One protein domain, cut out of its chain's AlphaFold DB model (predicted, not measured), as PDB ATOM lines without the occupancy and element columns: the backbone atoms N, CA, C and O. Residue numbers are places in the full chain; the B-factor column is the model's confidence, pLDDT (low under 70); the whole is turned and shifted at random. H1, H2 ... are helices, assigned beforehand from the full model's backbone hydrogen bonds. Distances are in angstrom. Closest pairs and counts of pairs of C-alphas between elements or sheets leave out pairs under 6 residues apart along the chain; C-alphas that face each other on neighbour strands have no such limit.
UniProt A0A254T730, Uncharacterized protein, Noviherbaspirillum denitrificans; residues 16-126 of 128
ATOM      1  N   LYS A  16      -8.055  23.082   4.117       77.12
ATOM      2  CA  LYS A  16      -7.361  24.298   4.597       77.12
ATOM      3  C   LYS A  16      -8.333  25.400   5.038       77.12
ATOM      4  O   LYS A  16      -8.113  26.037   6.061       77.12
ATOM      5  N   ARG A  17      -9.447  25.576   4.311       79.94
ATOM      6  CA  ARG A  17     -10.511  26.529   4.673       79.94
ATOM      7  C   ARG A  17     -11.166  26.182   6.012       79.94
ATOM      8  O   ARG A  17     -11.309  27.063   6.848       79.94
ATOM      9  N   ARG A  18     -11.532  24.916   6.247       79.31
ATOM     10  CA  ARG A  18     -12.136  24.485   7.522       79.31
ATOM     11  C   ARG A  18     -11.172  24.623   8.696       79.31
ATOM     12  O   ARG A  18     -11.603  25.038   9.764       79.31
ATOM     13  N   MET A  19      -9.889  24.328   8.490       81.31
ATOM     14  CA  MET A  19      -8.863  24.536   9.514       81.31
ATOM     15  C   MET A  19      -8.708  26.019   9.871       81.31
ATOM     16  O   MET A  19      -8.682  26.354  11.050       81.31
ATOM     17  N   ALA A  20      -8.692  26.913   8.876       80.00
ATOM     18  CA  ALA A  20      -8.631  28.356   9.110       80.00
ATOM     19  C   ALA A  20      -9.871  28.878   9.858       80.00
ATOM     20  O   ALA A  20      -9.735  29.648  10.806       80.00
ATOM     21  N   PHE A  21     -11.070  28.413   9.485       82.31
ATOM     22  CA  PHE A  21     -12.291  28.748  10.219       82.31
ATOM     23  C   PHE A  21     -12.240  28.247  11.663       82.31
ATOM     24  O   PHE A  21     -12.514  29.023  12.569       82.31
ATOM     25  N   ALA A  22     -11.848  26.994  11.904       80.62
ATOM     26  CA  ALA A  22     -11.736  26.453  13.259       80.62
ATOM     27  C   ALA A  22     -10.723  27.236  14.109       80.62
ATOM     28  O   ALA A  22     -11.026  27.591  15.243       80.62
ATOM     29  N   ALA A  23      -9.560  27.572  13.544       78.75
ATOM     30  CA  ALA A  23      -8.571  28.410  14.216       78.75
ATOM     31  C   ALA A  23      -9.146  29.795  14.556       78.75
ATOM     32  O   ALA A  23      -9.026  30.239  15.691       78.75
ATOM     33  N   MET A  24      -9.845  30.447  13.622       83.69
ATOM     34  CA  MET A  24     -10.508  31.730  13.879       83.69
ATOM     35  C   MET A  24     -11.567  31.617  14.987       83.69
ATOM     36  O   MET A  24     -11.589  32.445  15.894       83.69
ATOM     37  N   PHE A  25     -12.395  30.569  14.963       83.94
ATOM     38  CA  PHE A  25     -13.414  30.309  15.985       83.94
ATOM     39  C   PHE A  25     -12.837  29.994  17.369       83.94
ATOM     40  O   PHE A  25     -13.561  30.120  18.348       83.94
ATOM     41  N   ILE A  26     -11.569  29.598  17.475       81.19
ATOM     42  CA  ILE A  26     -10.888  29.375  18.758       81.19
ATOM     43  C   ILE A  26     -10.177  30.654  19.211       81.19
ATOM     44  O   ILE A  26     -10.317  31.075  20.357       81.19
ATOM     45  N   THR A  27      -9.447  31.306  18.307       77.50
ATOM     46  CA  THR A  27      -8.643  32.492  18.618       77.50
ATOM     47  C   THR A  27      -9.509  33.703  18.952       77.50
ATOM     48  O   THR A  27      -9.206  34.420  19.902       77.50
ATOM     49  N   VAL A  28     -10.604  33.936  18.218       82.62
ATOM     50  CA  VAL A  28     -11.463  35.113  18.427       82.62
ATOM     51  C   VAL A  28     -12.097  35.113  19.827       82.62
ATOM     52  O   VAL A  28     -11.941  36.112  20.528       82.62
ATOM     53  N   PRO A  29     -12.725  34.022  20.311       82.56
ATOM     54  CA  PRO A  29     -13.222  33.971  21.683       82.56
ATOM     55  C   PRO A  29     -12.125  34.121  22.734       82.56
ATOM     56  O   PRO A  29     -12.361  34.776  23.738       82.56
ATOM     57  N   MET A  30     -10.925  33.573  22.515       76.75
ATOM     58  CA  MET A  30      -9.813  33.715  23.467       76.75
ATOM     59  C   MET A  30      -9.349  35.170  23.598       76.75
ATOM     60  O   MET A  30      -9.105  35.643  24.707       76.75
ATOM     61  N   LEU A  31      -9.306  35.907  22.485       76.69
ATOM     62  CA  LEU A  31      -9.029  37.343  22.500       76.69
ATOM     63  C   LEU A  31     -10.133  38.124  23.221       76.69
ATOM     64  O   LEU A  31      -9.832  39.002  24.025       76.69
ATOM     65  N   ILE A  32     -11.401  37.777  22.979       81.25
ATOM     66  CA  ILE A  32     -12.549  38.401  23.651       81.25
ATOM     67  C   ILE A  32     -12.522  38.112  25.157       81.25
ATOM     68  O   ILE A  32     -12.720  39.027  25.948       81.25
ATOM     69  N   ILE A  33     -12.235  36.874  25.569       78.12
ATOM     70  CA  ILE A  33     -12.120  36.484  26.981       78.12
ATOM     71  C   ILE A  33     -10.988  37.259  27.655       78.12
ATOM     72  O   ILE A  33     -11.196  37.787  28.741       78.12
ATOM     73  N   GLY A  34      -9.821  37.384  27.015       72.06
ATOM     74  CA  GLY A  34      -8.712  38.177  27.554       72.06
ATOM     75  C   GLY A  34      -9.043  39.664  27.701       72.06
ATOM     76  O   GLY A  34      -8.747  40.262  28.735       72.06
ATOM     77  N   LEU A  35      -9.731  40.246  26.713       73.25
ATOM     78  CA  LEU A  35     -10.231  41.624  26.773       73.25
ATOM     79  C   LEU A  35     -11.270  41.816  27.885       73.25
ATOM     80  O   LEU A  35     -11.184  42.784  28.638       73.25
ATOM     81  N   LEU A  36     -12.221  40.887  28.022       74.50
ATOM     82  CA  LEU A  36     -13.214  40.897  29.099       74.50
ATOM     83  C   LEU A  36     -12.553  40.760  30.469       74.50
ATOM     84  O   LEU A  36     -12.948  41.460  31.396       74.50
ATOM     85  N   LEU A  37     -11.520  39.922  30.598       69.50
ATOM     86  CA  LEU A  37     -10.721  39.825  31.818       69.50
ATOM     87  C   LEU A  37     -10.072  41.173  32.159       69.50
ATOM     88  O   LEU A  37     -10.157  41.621  33.298       69.50
ATOM     89  N   GLY A  38      -9.483  41.843  31.161       65.75
ATOM     90  CA  GLY A  38      -8.932  43.194  31.297       65.75
ATOM     91  C   GLY A  38      -9.966  44.209  31.791       65.75
ATOM     92  O   GLY A  38      -9.688  44.985  32.705       65.75
ATOM     93  N   LEU A  39     -11.184  44.159  31.243       68.06
ATOM     94  CA  LEU A  39     -12.291  45.035  31.634       68.06
ATOM     95  C   LEU A  39     -12.801  44.741  33.055       68.06
ATOM     96  O   LEU A  39     -13.062  45.668  33.820       68.06
ATOM     97  N   ILE A  40     -12.928  43.462  33.424       67.50
ATOM     98  CA  ILE A  40     -13.338  43.034  34.770       67.50
ATOM     99  C   ILE A  40     -12.327  43.515  35.807       67.50
ATOM    100  O   ILE A  40     -12.720  44.029  36.850       67.50
ATOM    101  N   VAL A  41     -11.033  43.384  35.515       62.97
ATOM    102  CA  VAL A  41      -9.961  43.860  36.396       62.97
ATOM    103  C   VAL A  41     -10.017  45.378  36.566       62.97
ATOM    104  O   VAL A  41      -9.868  45.860  37.686       62.97
ATOM    105  N   TYR A  42     -10.294  46.124  35.492       63.94
ATOM    106  CA  TYR A  42     -10.448  47.580  35.545       63.94
ATOM    107  C   TYR A  42     -11.657  48.025  36.386       63.94
ATOM    108  O   TYR A  42     -11.553  48.973  37.157       63.94
ATOM    109  N   ASN A  43     -12.795  47.335  36.267       65.19
ATOM    110  CA  ASN A  43     -14.046  47.729  36.924       65.19
ATOM    111  C   ASN A  43     -14.241  47.107  38.326       65.19
ATOM    112  O   ASN A  43     -15.287  47.295  38.948       65.19
ATOM    113  N   ALA A  44     -13.277  46.324  38.827       60.25
ATOM    114  CA  ALA A  44     -13.383  45.659  40.123       60.25
ATOM    115  C   ALA A  44     -13.187  46.667  41.282       60.25
ATOM    116  O   ALA A  44     -12.082  47.184  41.462       60.25
ATOM    117  N   PRO A  45     -14.201  46.890  42.142       51.75
ATOM    118  CA  PRO A  45     -14.244  48.011  43.089       51.75
ATOM    119  C   PRO A  45     -13.274  47.918  44.285       51.75
ATOM    120  O   PRO A  45     -13.345  48.749  45.183       51.75
ATOM    121  N   GLN A  46     -12.374  46.929  44.339       55.22
ATOM    122  CA  GLN A  46     -11.453  46.753  45.474       55.22
ATOM    123  C   GLN A  46      -9.993  46.500  45.094       55.22
ATOM    124  O   GLN A  46      -9.187  46.241  45.982       55.22
ATOM    125  N   GLY A  47      -9.612  46.524  43.811       55.09
ATOM    126  CA  GLY A  47      -8.225  46.259  43.401       55.09
ATOM    127  C   GLY A  47      -7.706  44.847  43.722       55.09
ATOM    128  O   GLY A  47      -6.735  44.425  43.120       55.09
ATOM    129  N   ALA A  48      -8.367  44.059  44.577       57.72
ATOM    130  CA  ALA A  48      -7.939  42.728  45.001       57.72
ATOM    131  C   ALA A  48      -7.810  41.736  43.834       57.72
ATOM    132  O   ALA A  48      -6.866  40.954  43.799       57.72
ATOM    133  N   LEU A  49      -8.700  41.802  42.835       56.44
ATOM    134  CA  LEU A  49      -8.561  41.010  41.605       56.44
ATOM    135  C   LEU A  49      -7.382  41.488  40.750       56.44
ATOM    136  O   LEU A  49      -6.666  40.659  40.203       56.44
ATOM    137  N   ALA A  50      -7.140  42.798  40.678       56.62
ATOM    138  CA  ALA A  50      -5.978  43.360  39.991       56.62
ATOM    139  C   ALA A  50      -4.659  43.009  40.700       56.62
ATOM    140  O   ALA A  50      -3.654  42.800  40.032       56.62
ATOM    141  N   VAL A  51      -4.672  42.895  42.034       56.12
ATOM    142  CA  VAL A  51      -3.535  42.446  42.850       56.12
ATOM    143  C   VAL A  51      -3.268  40.970  42.619       56.12
ATOM    144  O   VAL A  51      -2.165  40.614  42.240       56.12
ATOM    145  N   VAL A  52      -4.276  40.110  42.762       60.44
ATOM    146  CA  VAL A  52      -4.090  38.658  42.633       60.44
ATOM    147  C   VAL A  52      -3.733  38.260  41.199       60.44
ATOM    148  O   VAL A  52      -2.828  37.454  41.004       60.44
ATOM    149  N   LEU A  53      -4.393  38.831  40.182       57.59
ATOM    150  CA  LEU A  53      -4.013  38.581  38.786       57.59
ATOM    151  C   LEU A  53      -2.704  39.279  38.399       57.59
ATOM    152  O   LEU A  53      -1.935  38.720  37.618       57.59
ATOM    153  N   GLY A  54      -2.448  40.478  38.928       56.31
ATOM    154  CA  GLY A  54      -1.205  41.215  38.712       56.31
ATOM    155  C   GLY A  54       0.003  40.476  39.280       56.31
ATOM    156  O   GLY A  54       0.984  40.309  38.569       56.31
ATOM    157  N   ASP A  55      -0.095  39.957  40.502       56.78
ATOM    158  CA  ASP A  55       0.972  39.210  41.174       56.78
ATOM    159  C   ASP A  55       1.161  37.802  40.591       56.78
ATOM    160  O   ASP A  55       2.281  37.299  40.539       56.78
ATOM    161  N   ALA A  56       0.088  37.163  40.113       57.88
ATOM    162  CA  ALA A  56       0.178  35.837  39.503       57.88
ATOM    163  C   ALA A  56       0.803  35.846  38.095       57.88
ATOM    164  O   ALA A  56       1.321  34.816  37.664       57.88
ATOM    165  N   PHE A  57       0.753  36.972  37.366       53.38
ATOM    166  CA  PHE A  57       1.105  36.995  35.938       53.38
ATOM    167  C   PHE A  57       2.025  38.144  35.473       53.38
ATOM    168  O   PHE A  57       2.561  38.045  34.369       53.38
ATOM    169  N   LEU A  58       2.247  39.213  36.250       54.22
ATOM    170  CA  LEU A  58       3.109  40.350  35.880       54.22
ATOM    171  C   LEU A  58       4.184  40.610  36.943       54.22
ATOM    172  O   LEU A  58       3.894  40.781  38.120       54.22
ATOM    173  N   THR A  59       5.431  40.808  36.516       47.47
ATOM    174  CA  THR A  59       6.567  41.247  37.355       47.47
ATOM    175  C   THR A  59       6.464  42.707  37.852       47.47
ATOM    176  O   THR A  59       7.475  43.329  38.161       47.47
ATOM    177  N   GLY A  60       5.250  43.269  37.931       48.25
ATOM    178  CA  GLY A  60       4.978  44.660  38.325       48.25
ATOM    179  C   GLY A  60       3.788  44.864  39.274       48.25
ATOM    180  O   GLY A  60       3.607  45.982  39.747       48.25
ATOM    181  N   GLY A  61       3.014  43.815  39.582       50.41
ATOM    182  CA  GLY A  61       1.961  43.826  40.606       50.41
ATOM    183  C   GLY A  61       0.778  44.781  40.374       50.41
ATOM    184  O   GLY A  61       0.662  45.482  39.365       50.41
ATOM    185  N   ALA A  62      -0.128  44.803  41.355       50.81
ATOM    186  CA  ALA A  62      -1.375  45.581  41.380       50.81
ATOM    187  C   ALA A  62      -1.237  47.081  41.073       50.81
ATOM    188  O   ALA A  62      -2.171  47.720  40.585       50.81
ATOM    189  N   SER A  63      -0.074  47.648  41.403       50.03
ATOM    190  CA  SER A  63       0.209  49.083  41.340       50.03
ATOM    191  C   SER A  63       0.202  49.624  39.910       50.03
ATOM    192  O   SER A  63      -0.074  50.806  39.705       50.03
ATOM    193  N   ALA A  64       0.415  48.761  38.909       53.88
ATOM    194  CA  ALA A  64       0.277  49.112  37.499       53.88
ATOM    195  C   ALA A  64      -1.185  49.373  37.080       53.88
ATOM    196  O   ALA A  64      -1.424  50.053  36.083       53.88
ATOM    197  N   PHE A  65      -2.170  48.876  37.837       52.88
ATOM    198  CA  PHE A  65      -3.595  48.969  37.496       52.88
ATOM    199  C   PHE A  65      -4.368  50.004  38.320       52.88
ATOM    200  O   PHE A  65      -5.403  50.477  37.866       52.88
ATOM    201  N   SER A  66      -3.877  50.380  39.502       52.16
ATOM    202  CA  SER A  66      -4.597  51.246  40.445       52.16
ATOM    203  C   SER A  66      -4.306  52.749  40.313       52.16
ATOM    204  O   SER A  66      -4.840  53.530  41.100       52.16
ATOM    205  N   ALA A  67      -3.452  53.185  39.376       50.47
ATOM    206  CA  ALA A  67      -3.139  54.610  39.228       50.47
ATOM    207  C   ALA A  67      -4.209  55.357  38.395       50.47
ATOM    208  O   ALA A  67      -4.735  54.800  37.424       50.47
ATOM    209  N   PRO A  68      -4.534  56.623  38.729       46.91
ATOM    210  CA  PRO A  68      -5.486  57.424  37.961       46.91
ATOM    211  C   PRO A  68      -5.017  57.606  36.507       46.91
ATOM    212  O   PRO A  68      -3.881  58.012  36.279       46.91
ATOM    213  N   GLY A  69      -5.887  57.330  35.526       59.78
ATOM    214  CA  GLY A  69      -5.573  57.460  34.090       59.78
ATOM    215  C   GLY A  69      -5.051  56.188  33.398       59.78
ATOM    216  O   GLY A  69      -4.644  56.243  32.239       59.78
ATOM    217  N   ASN A  70      -5.094  55.028  34.061       63.00
ATOM    218  CA  ASN A  70      -4.520  53.774  33.552       63.00
ATOM    219  C   ASN A  70      -5.429  52.944  32.617       63.00
ATOM    220  O   ASN A  70      -5.185  51.753  32.420       63.00
ATOM    221  N   GLU A  71      -6.431  53.546  31.968       64.81
ATOM    222  CA  GLU A  71      -7.298  52.869  30.979       64.81
ATOM    223  C   GLU A  71      -6.489  52.193  29.862       64.81
ATOM    224  O   GLU A  71      -6.746  51.053  29.470       64.81
ATOM    225  N   LEU A  72      -5.431  52.868  29.405       65.38
ATOM    226  CA  LEU A  72      -4.528  52.355  28.381       65.38
ATOM    227  C   LEU A  72      -3.717  51.140  28.865       65.38
ATOM    228  O   LEU A  72      -3.392  50.259  28.070       65.38
ATOM    229  N   LEU A  73      -3.377  51.085  30.156       65.88
ATOM    230  CA  LEU A  73      -2.644  49.971  30.762       65.88
ATOM    231  C   LEU A  73      -3.551  48.755  30.962       65.88
ATOM    232  O   LEU A  73      -3.134  47.642  30.649       65.88
ATOM    233  N   ALA A  74      -4.803  48.963  31.374       62.34
ATOM    234  CA  ALA A  74      -5.806  47.901  31.446       62.34
ATOM    235  C   ALA A  74      -6.115  47.309  30.060       62.34
ATOM    236  O   ALA A  74      -6.150  46.088  29.902       62.34
ATOM    237  N   LEU A  75      -6.247  48.156  29.032       66.25
ATOM    238  CA  LEU A  75      -6.423  47.708  27.649       66.25
ATOM    239  C   LEU A  75      -5.208  46.901  27.161       66.25
ATOM    240  O   LEU A  75      -5.367  45.814  26.606       66.25
ATOM    241  N   LYS A  76      -3.987  47.403  27.395       66.38
ATOM    242  CA  LYS A  76      -2.747  46.692  27.043       66.38
ATOM    243  C   LYS A  76      -2.647  45.347  27.760       66.38
ATOM    244  O   LYS A  76      -2.316  44.358  27.115       66.38
ATOM    245  N   ALA A  77      -2.975  45.285  29.047       66.62
ATOM    246  CA  ALA A  77      -2.979  44.040  29.807       66.62
ATOM    247  C   ALA A  77      -4.031  43.050  29.291       66.62
ATOM    248  O   ALA A  77      -3.704  41.887  29.081       66.62
ATOM    249  N   GLY A  78      -5.252  43.508  28.991       66.19
ATOM    250  CA  GLY A  78      -6.299  42.672  28.395       66.19
ATOM    251  C   GLY A  78      -5.901  42.092  27.033       66.19
ATOM    252  O   GLY A  78      -6.136  40.915  26.766       66.19
ATOM    253  N   ILE A  79      -5.225  42.882  26.188       68.00
ATOM    254  CA  ILE A  79      -4.683  42.414  24.900       68.00
ATOM    255  C   ILE A  79      -3.567  41.387  25.114       68.00
ATOM    256  O   ILE A  79      -3.569  40.340  24.468       68.00
ATOM    257  N   VAL A  80      -2.628  41.658  26.025       70.56
ATOM    258  CA  VAL A  80      -1.532  40.733  26.348       70.56
ATOM    259  C   VAL A  80      -2.079  39.422  26.918       70.56
ATOM    260  O   VAL A  80      -1.637  38.352  26.503       70.56
ATOM    261  N   TRP A  81      -3.093  39.472  27.786       69.31
ATOM    262  CA  TRP A  81      -3.764  38.284  28.318       69.31
ATOM    263  C   TRP A  81      -4.508  37.502  27.244       69.31
ATOM    264  O   TRP A  81      -4.348  36.284  27.162       69.31
ATOM    265  N   GLY A  82      -5.263  38.181  26.379       68.19
ATOM    266  CA  GLY A  82      -5.936  37.540  25.249       68.19
ATOM    267  C   GLY A  82      -4.951  36.857  24.305       68.19
ATOM    268  O   GLY A  82      -5.178  35.720  23.894       68.19
ATOM    269  N   ALA A  83      -3.826  37.511  24.007       71.38
ATOM    270  CA  ALA A  83      -2.767  36.948  23.176       71.38
ATOM    271  C   ALA A  83      -2.093  35.738  23.844       71.38
ATOM    272  O   ALA A  83      -1.866  34.721  23.187       71.38
ATOM    273  N   CYS A  84      -1.825  35.813  25.149       72.00
ATOM    274  CA  CYS A  84      -1.211  34.722  25.902       72.00
ATOM    275  C   CYS A  84      -2.137  33.496  25.969       72.00
ATOM    276  O   CYS A  84      -1.704  32.383  25.680       72.00
ATOM    277  N   LEU A  85      -3.434  33.693  26.233       71.69
ATOM    278  CA  LEU A  85      -4.445  32.628  26.211       71.69
ATOM    279  C   LEU A  85      -4.597  32.006  24.818       71.69
ATOM    280  O   LEU A  85      -4.626  30.781  24.683       71.69
ATOM    281  N   ALA A  86      -4.646  32.834  23.773       71.94
ATOM    282  CA  ALA A  86      -4.741  32.361  22.397       71.94
ATOM    283  C   ALA A  86      -3.524  31.518  21.984       71.94
ATOM    284  O   ALA A  86      -3.684  30.552  21.241       71.94
ATOM    285  N   PHE A  87      -2.327  31.843  22.480       75.19
ATOM    286  CA  PHE A  87      -1.102  31.120  22.139       75.19
ATOM    287  C   PHE A  87      -0.864  29.881  23.011       75.19
ATOM    288  O   PHE A  87      -0.390  28.866  22.511       75.19
ATOM    289  N   LEU A  88      -1.212  29.936  24.300       76.81
ATOM    290  CA  LEU A  88      -0.999  28.827  25.231       76.81
ATOM    291  C   LEU A  88      -2.108  27.783  25.167       76.81
ATOM    292  O   LEU A  88      -1.809  26.599  25.204       76.81
ATOM    293  N   ILE A  89      -3.374  28.194  25.076       76.12
ATOM    294  CA  ILE A  89      -4.528  27.283  25.153       76.12
ATOM    295  C   ILE A  89      -5.088  26.989  23.755       76.12
ATOM    296  O   ILE A  89      -5.505  25.862  23.473       76.12
ATOM    297  N   GLY A  90      -5.052  27.975  22.854       74.25
ATOM    298  CA  GLY A  90      -5.582  27.859  21.492       74.25
ATOM    299  C   GLY A  90      -5.074  26.636  20.714       74.25
ATOM    300  O   GLY A  90      -5.906  25.892  20.186       74.25
ATOM    301  N   PRO A  91      -3.756  26.345  20.684       79.19
ATOM    302  CA  PRO A  91      -3.228  25.166  20.002       79.19
ATOM    303  C   PRO A  91      -3.761  23.844  20.565       79.19
ATOM    304  O   PRO A  91      -4.063  22.942  19.790       79.19
ATOM    305  N   PHE A  92      -3.947  23.722  21.884       83.38
ATOM    306  CA  PHE A  92      -4.480  22.494  22.486       83.38
ATOM    307  C   PHE A  92      -5.939  22.262  22.102       83.38
ATOM    308  O   PHE A  92      -6.304  21.150  21.720       83.38
ATOM    309  N   ILE A  93      -6.762  23.314  22.141       84.12
ATOM    310  CA  ILE A  93      -8.163  23.237  21.706       84.12
ATOM    311  C   ILE A  93      -8.227  22.879  20.215       84.12
ATOM    312  O   ILE A  93      -9.025  22.032  19.809       84.12
ATOM    313  N   PHE A  94      -7.351  23.468  19.399       78.62
ATOM    314  CA  PHE A  94      -7.288  23.195  17.966       78.62
ATOM    315  C   PHE A  94      -6.876  21.749  17.663       78.62
ATOM    316  O   PHE A  94      -7.506  21.083  16.839       78.62
ATOM    317  N   VAL A  95      -5.866  21.227  18.361       80.62
ATOM    318  CA  VAL A  95      -5.423  19.833  18.222       80.62
ATOM    319  C   VAL A  95      -6.506  18.859  18.697       80.62
ATOM    320  O   VAL A  95      -6.772  17.865  18.019       80.62
ATOM    321  N   ALA A  96      -7.201  19.157  19.799       84.50
ATOM    322  CA  ALA A  96      -8.335  18.357  20.262       84.50
ATOM    323  C   ALA A  96      -9.471  18.316  19.224       84.50
ATOM    324  O   ALA A  96     -10.012  17.244  18.933       84.50
ATOM    325  N   TRP A  97      -9.787  19.459  18.609       88.12
ATOM    326  CA  TRP A  97     -10.762  19.535  17.523       88.12
ATOM    327  C   TRP A  97     -10.325  18.727  16.291       88.12
ATOM    328  O   TRP A  97     -11.133  17.977  15.736       88.12
ATOM    329  N   LEU A  98      -9.050  18.814  15.890       83.75
ATOM    330  CA  LEU A  98      -8.497  18.031  14.778       83.75
ATOM    331  C   LEU A  98      -8.619  16.527  15.028       83.75
ATOM    332  O   LEU A  98      -9.101  15.799  14.157       83.75
ATOM    333  N   MET A  99      -8.237  16.061  16.219       83.50
ATOM    334  CA  MET A  99      -8.357  14.649  16.591       83.50
ATOM    335  C   MET A  99      -9.814  14.182  16.582       83.50
ATOM    336  O   MET A  99     -10.116  13.103  16.070       83.50
ATOM    337  N   TYR A 100     -10.733  14.999  17.104       85.44
ATOM    338  CA  TYR A 100     -12.162  14.700  17.070       85.44
ATOM    339  C   TYR A 100     -12.683  14.577  15.631       85.44
ATOM    340  O   TYR A 100     -13.374  13.609  15.303       85.44
ATOM    341  N   HIS A 101     -12.321  15.520  14.755       83.19
ATOM    342  CA  HIS A 101     -12.742  15.505  13.355       83.19
ATOM    343  C   HIS A 101     -12.188  14.283  12.612       83.19
ATOM    344  O   HIS A 101     -12.950  13.568  11.961       83.19
ATOM    345  N   ALA A 102     -10.888  14.006  12.750       82.69
ATOM    346  CA  ALA A 102     -10.247  12.850  12.128       82.69
ATOM    347  C   ALA A 102     -10.898  11.538  12.587       82.69
ATOM    348  O   ALA A 102     -11.220  10.676  11.770       82.69
ATOM    349  N   ARG A 103     -11.180  11.403  13.890       85.00
ATOM    350  CA  ARG A 103     -11.819  10.200  14.434       85.00
ATOM    351  C   ARG A 103     -13.257  10.029  13.952       85.00
ATOM    352  O   ARG A 103     -13.674   8.912  13.651       85.00
ATOM    353  N   LYS A 104     -14.016  11.122  13.858       83.69
ATOM    354  CA  LYS A 104     -15.385  11.102  13.331       83.69
ATOM    355  C   LYS A 104     -15.413  10.655  11.870       83.69
ATOM    356  O   LYS A 104     -16.232   9.809  11.516       83.69
ATOM    357  N   GLU A 105     -14.509  11.184  11.051       83.81
ATOM    358  CA  GLU A 105     -14.445  10.858   9.627       83.81
ATOM    359  C   GLU A 105     -13.964   9.422   9.389       83.81
ATOM    360  O   GLU A 105     -14.567   8.686   8.609       83.81
ATOM    361  N   TYR A 106     -12.972   8.967  10.157       82.69
ATOM    362  CA  TYR A 106     -12.533   7.574  10.152       82.69
ATOM    363  C   TYR A 106     -13.684   6.609  10.475       82.69
ATOM    364  O   TYR A 106     -13.928   5.652   9.739       82.69
ATOM    365  N   ASN A 107     -14.446   6.887  11.539       86.25
ATOM    366  CA  ASN A 107     -15.586   6.057  11.929       86.25
ATOM    367  C   ASN A 107     -16.679   6.030  10.847       86.25
ATOM    368  O   ASN A 107     -17.314   4.992  10.642       86.25
ATOM    369  N   ARG A 108     -16.890   7.150  10.139       84.38
ATOM    370  CA  ARG A 108     -17.831   7.245   9.014       84.38
ATOM    371  C   ARG A 108     -17.403   6.342   7.857       84.38
ATOM    372  O   ARG A 108     -18.200   5.518   7.410       84.38
ATOM    373  N   LEU A 109     -16.142   6.440   7.436       82.94
ATOM    374  CA  LEU A 109     -15.576   5.628   6.353       82.94
ATOM    375  C   LEU A 109     -15.572   4.135   6.705       82.94
ATOM    376  O   LEU A 109     -15.967   3.299   5.894       82.94
ATOM    377  N   GLN A 110     -15.227   3.788   7.947       83.38
ATOM    378  CA  GLN A 110     -15.278   2.405   8.415       83.38
ATOM    379  C   GLN A 110     -16.713   1.850   8.409       83.38
ATOM    380  O   GLN A 110     -16.937   0.698   8.033       83.38
ATOM    381  N   ALA A 111     -17.710   2.657   8.790       84.19
ATOM    382  CA  ALA A 111     -19.114   2.259   8.719       84.19
ATOM    383  C   ALA A 111     -19.594   2.062   7.269       84.19
ATOM    384  O   ALA A 111     -20.339   1.118   6.999       84.19
ATOM    385  N   GLU A 112     -19.160   2.909   6.334       83.75
ATOM    386  CA  GLU A 112     -19.459   2.754   4.907       83.75
ATOM    387  C   GLU A 112     -18.818   1.493   4.313       83.75
ATOM    388  O   GLU A 112     -19.499   0.753   3.598       83.75
ATOM    389  N   ASN A 113     -17.562   1.199   4.657       82.00
ATOM    390  CA  ASN A 113     -16.880  -0.021   4.217       82.00
ATOM    391  C   ASN A 113     -17.579  -1.276   4.748       82.00
ATOM    392  O   ASN A 113     -17.900  -2.160   3.956       82.00
ATOM    393  N   ARG A 114     -17.946  -1.306   6.040       81.56
ATOM    394  CA  ARG A 114     -18.749  -2.406   6.601       81.56
ATOM    395  C   ARG A 114     -20.064  -2.590   5.842       81.56
ATOM    396  O   ARG A 114     -20.397  -3.704   5.455       81.56
ATOM    397  N   LYS A 115     -20.800  -1.510   5.552       82.81
ATOM    398  CA  LYS A 115     -22.055  -1.585   4.773       82.81
ATOM    399  C   LYS A 115     -21.845  -2.121   3.352       82.81
ATOM    400  O   LYS A 115     -22.690  -2.862   2.853       82.81
ATOM    401  N   LYS A 116     -20.758  -1.735   2.677       83.19
ATOM    402  CA  LYS A 116     -20.416  -2.244   1.337       83.19
ATOM    403  C   LYS A 116     -20.093  -3.736   1.378       83.19
ATOM    404  O   LYS A 116     -20.584  -4.466   0.525       83.19
ATOM    405  N   GLU A 117     -19.330  -4.177   2.371       80.19
ATOM    406  CA  GLU A 117     -18.993  -5.586   2.571       80.19
ATOM    407  C   GLU A 117     -20.243  -6.430   2.846       80.19
ATOM    408  O   GLU A 117     -20.476  -7.410   2.142       80.19
ATOM    409  N   TYR A 118     -21.129  -5.977   3.743       79.56
ATOM    410  CA  TYR A 118     -22.429  -6.618   3.958       79.56
ATOM    411  C   TYR A 118     -23.237  -6.728   2.658       79.56
ATOM    412  O   TYR A 118     -23.733  -7.805   2.338       79.56
ATOM    413  N   ARG A 119     -23.335  -5.656   1.856       79.62
ATOM    414  CA  ARG A 119     -24.037  -5.718   0.560       79.62
ATOM    415  C   ARG A 119     -23.420  -6.726  -0.406       79.62
ATOM    416  O   ARG A 119     -24.178  -7.428  -1.057       79.62
ATOM    417  N   ARG A 120     -22.087  -6.829  -0.494       79.31
ATOM    418  CA  ARG A 120     -21.418  -7.827  -1.351       79.31
ATOM    419  C   ARG A 120     -21.740  -9.258  -0.897       79.31
ATOM    420  O   ARG A 120     -22.052 -10.093  -1.737       79.31
ATOM    421  N   ILE A 121     -21.723  -9.521   0.412       79.94
ATOM    422  CA  ILE A 121     -22.004 -10.852   0.984       79.94
ATOM    423  C   ILE A 121     -23.461 -11.276   0.740       79.94
ATOM    424  O   ILE A 121     -23.712 -12.422   0.378       79.94
ATOM    425  N   TYR A 122     -24.424 -10.368   0.919       71.94
ATOM    426  CA  TYR A 122     -25.845 -10.692   0.739       71.94
ATOM    427  C   TYR A 122     -26.302 -10.654  -0.727       71.94
ATOM    428  O   TYR A 122     -27.135 -11.470  -1.104       71.94
ATOM    429  N   ALA A 123     -25.732  -9.789  -1.575       67.25
ATOM    430  CA  ALA A 123     -26.000  -9.808  -3.019       67.25
ATOM    431  C   ALA A 123     -25.446 -11.071  -3.700       67.25
ATOM    432  O   ALA A 123     -26.012 -11.532  -4.684       67.25
ATOM    433  N   GLY A 124     -24.374 -11.663  -3.160       59.34
ATOM    434  CA  GLY A 124     -23.877 -12.966  -3.611       59.34
ATOM    435  C   GLY A 124     -24.780 -14.145  -3.233       59.34
ATOM    436  O   GLY A 124     -24.712 -15.177  -3.883       59.34
ATOM    437  N   LYS A 125     -25.647 -13.991  -2.221       55.06
ATOM    438  CA  LYS A 125     -26.584 -15.031  -1.759       55.06
ATOM    439  C   LYS A 125     -27.964 -14.988  -2.421       55.06
ATOM    440  O   LYS A 125     -28.741 -15.901  -2.197       55.06
ATOM    441  N   SER A 126     -28.308 -13.945  -3.180       53.44
ATOM    442  CA  SER A 126     -29.625 -13.841  -3.837       53.44
ATOM    443  C   SER A 126     -29.663 -14.430  -5.253       53.44
ATOM    444  O   SER A 126     -30.660 -14.254  -5.947       53.44
TER     445      SER A 126
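This is residues 16 to 126 of the 128 residues of an uncharacterized protein of Noviherbaspirillum denitrificans (UniProt A0A254T730). Residues 99 to 123 of the long, slender helix H4 stick out like a handle from a small helical body in which H1 and H3 cross and run opposite ways, while residues 90 to 94 of H4 touch H1. The short helix H2 and the loop of residues 58 to 70 make the far end of that body, and residues 99 to 126, most of them in H4, form the arm that gives the model its length. The printed part has 111 residues with four named helices, in the order H1, H2, H3, H4, and no named strand; the class is all helix. The whole is extended, with a radius of gyration of the C-alphas of 24.3 A and spans of 86 by 24 by 22 A.

The longest helix, H4, residues 90 to 123, touches H1, residues 16 to 43, through residues 90 to 94 of H4 and 22 to 30 of H1 alone. Their closest C-alphas, those of Ile 26 and Gly 90, are 6.2 A apart, and they run opposite ways at a shallow tilt of 34.6 degrees, only just short of steep. H1 is the hub, touching the three other helices. It touches H3, residues 71 to 88, with 41 pairs of C-alphas within 8 A; the closest, those of Gly 34 and Gly 82, are 3.7 A apart. H1 and H3 run opposite ways at a tilt of 37 degrees, only just steep. H3 and H4 meet only through their link. H2, residues 48 to 57, and H1 only just touch, with 3 pairs of C-alphas within 8 A, and only at the corner by their link; the closest C-alphas are those of Val 41 and Ala 50, 5.4 A apart. H1 and H2 run opposite ways at a steep tilt of 47 degrees. H2 is apart from H3 and from H4. In H2, H3 and H4 every O i to N i+4 pair is within hydrogen-bond range; in H1, 23 of 24 are.

H4 measures 49.4 A from C-alpha 90 at (-5.582, 27.859, 21.492) to C-alpha 123 at (-26.000, -9.808, -3.019). H1 measures 40.5 A and begins with C-alpha 16 at (-7.361, 24.298, 4.597). H3 measures 25.5 A and H2 14.0 A.

The C-alphas of Pro 68 and Ser 126, the two farthest apart, are 86.1 A apart. Without residues 99 to 126, which stand free, the body spans 47 by 20 by 18 A. The links H1 to H2 and H3 to H4 are tight, and that from H2 to H3, 13 residues, is long. The printed part has no cut. Its mean pLDDT is 70.8, and residues 37 to 79, 81 to 82 and 123 to 126 are under 70.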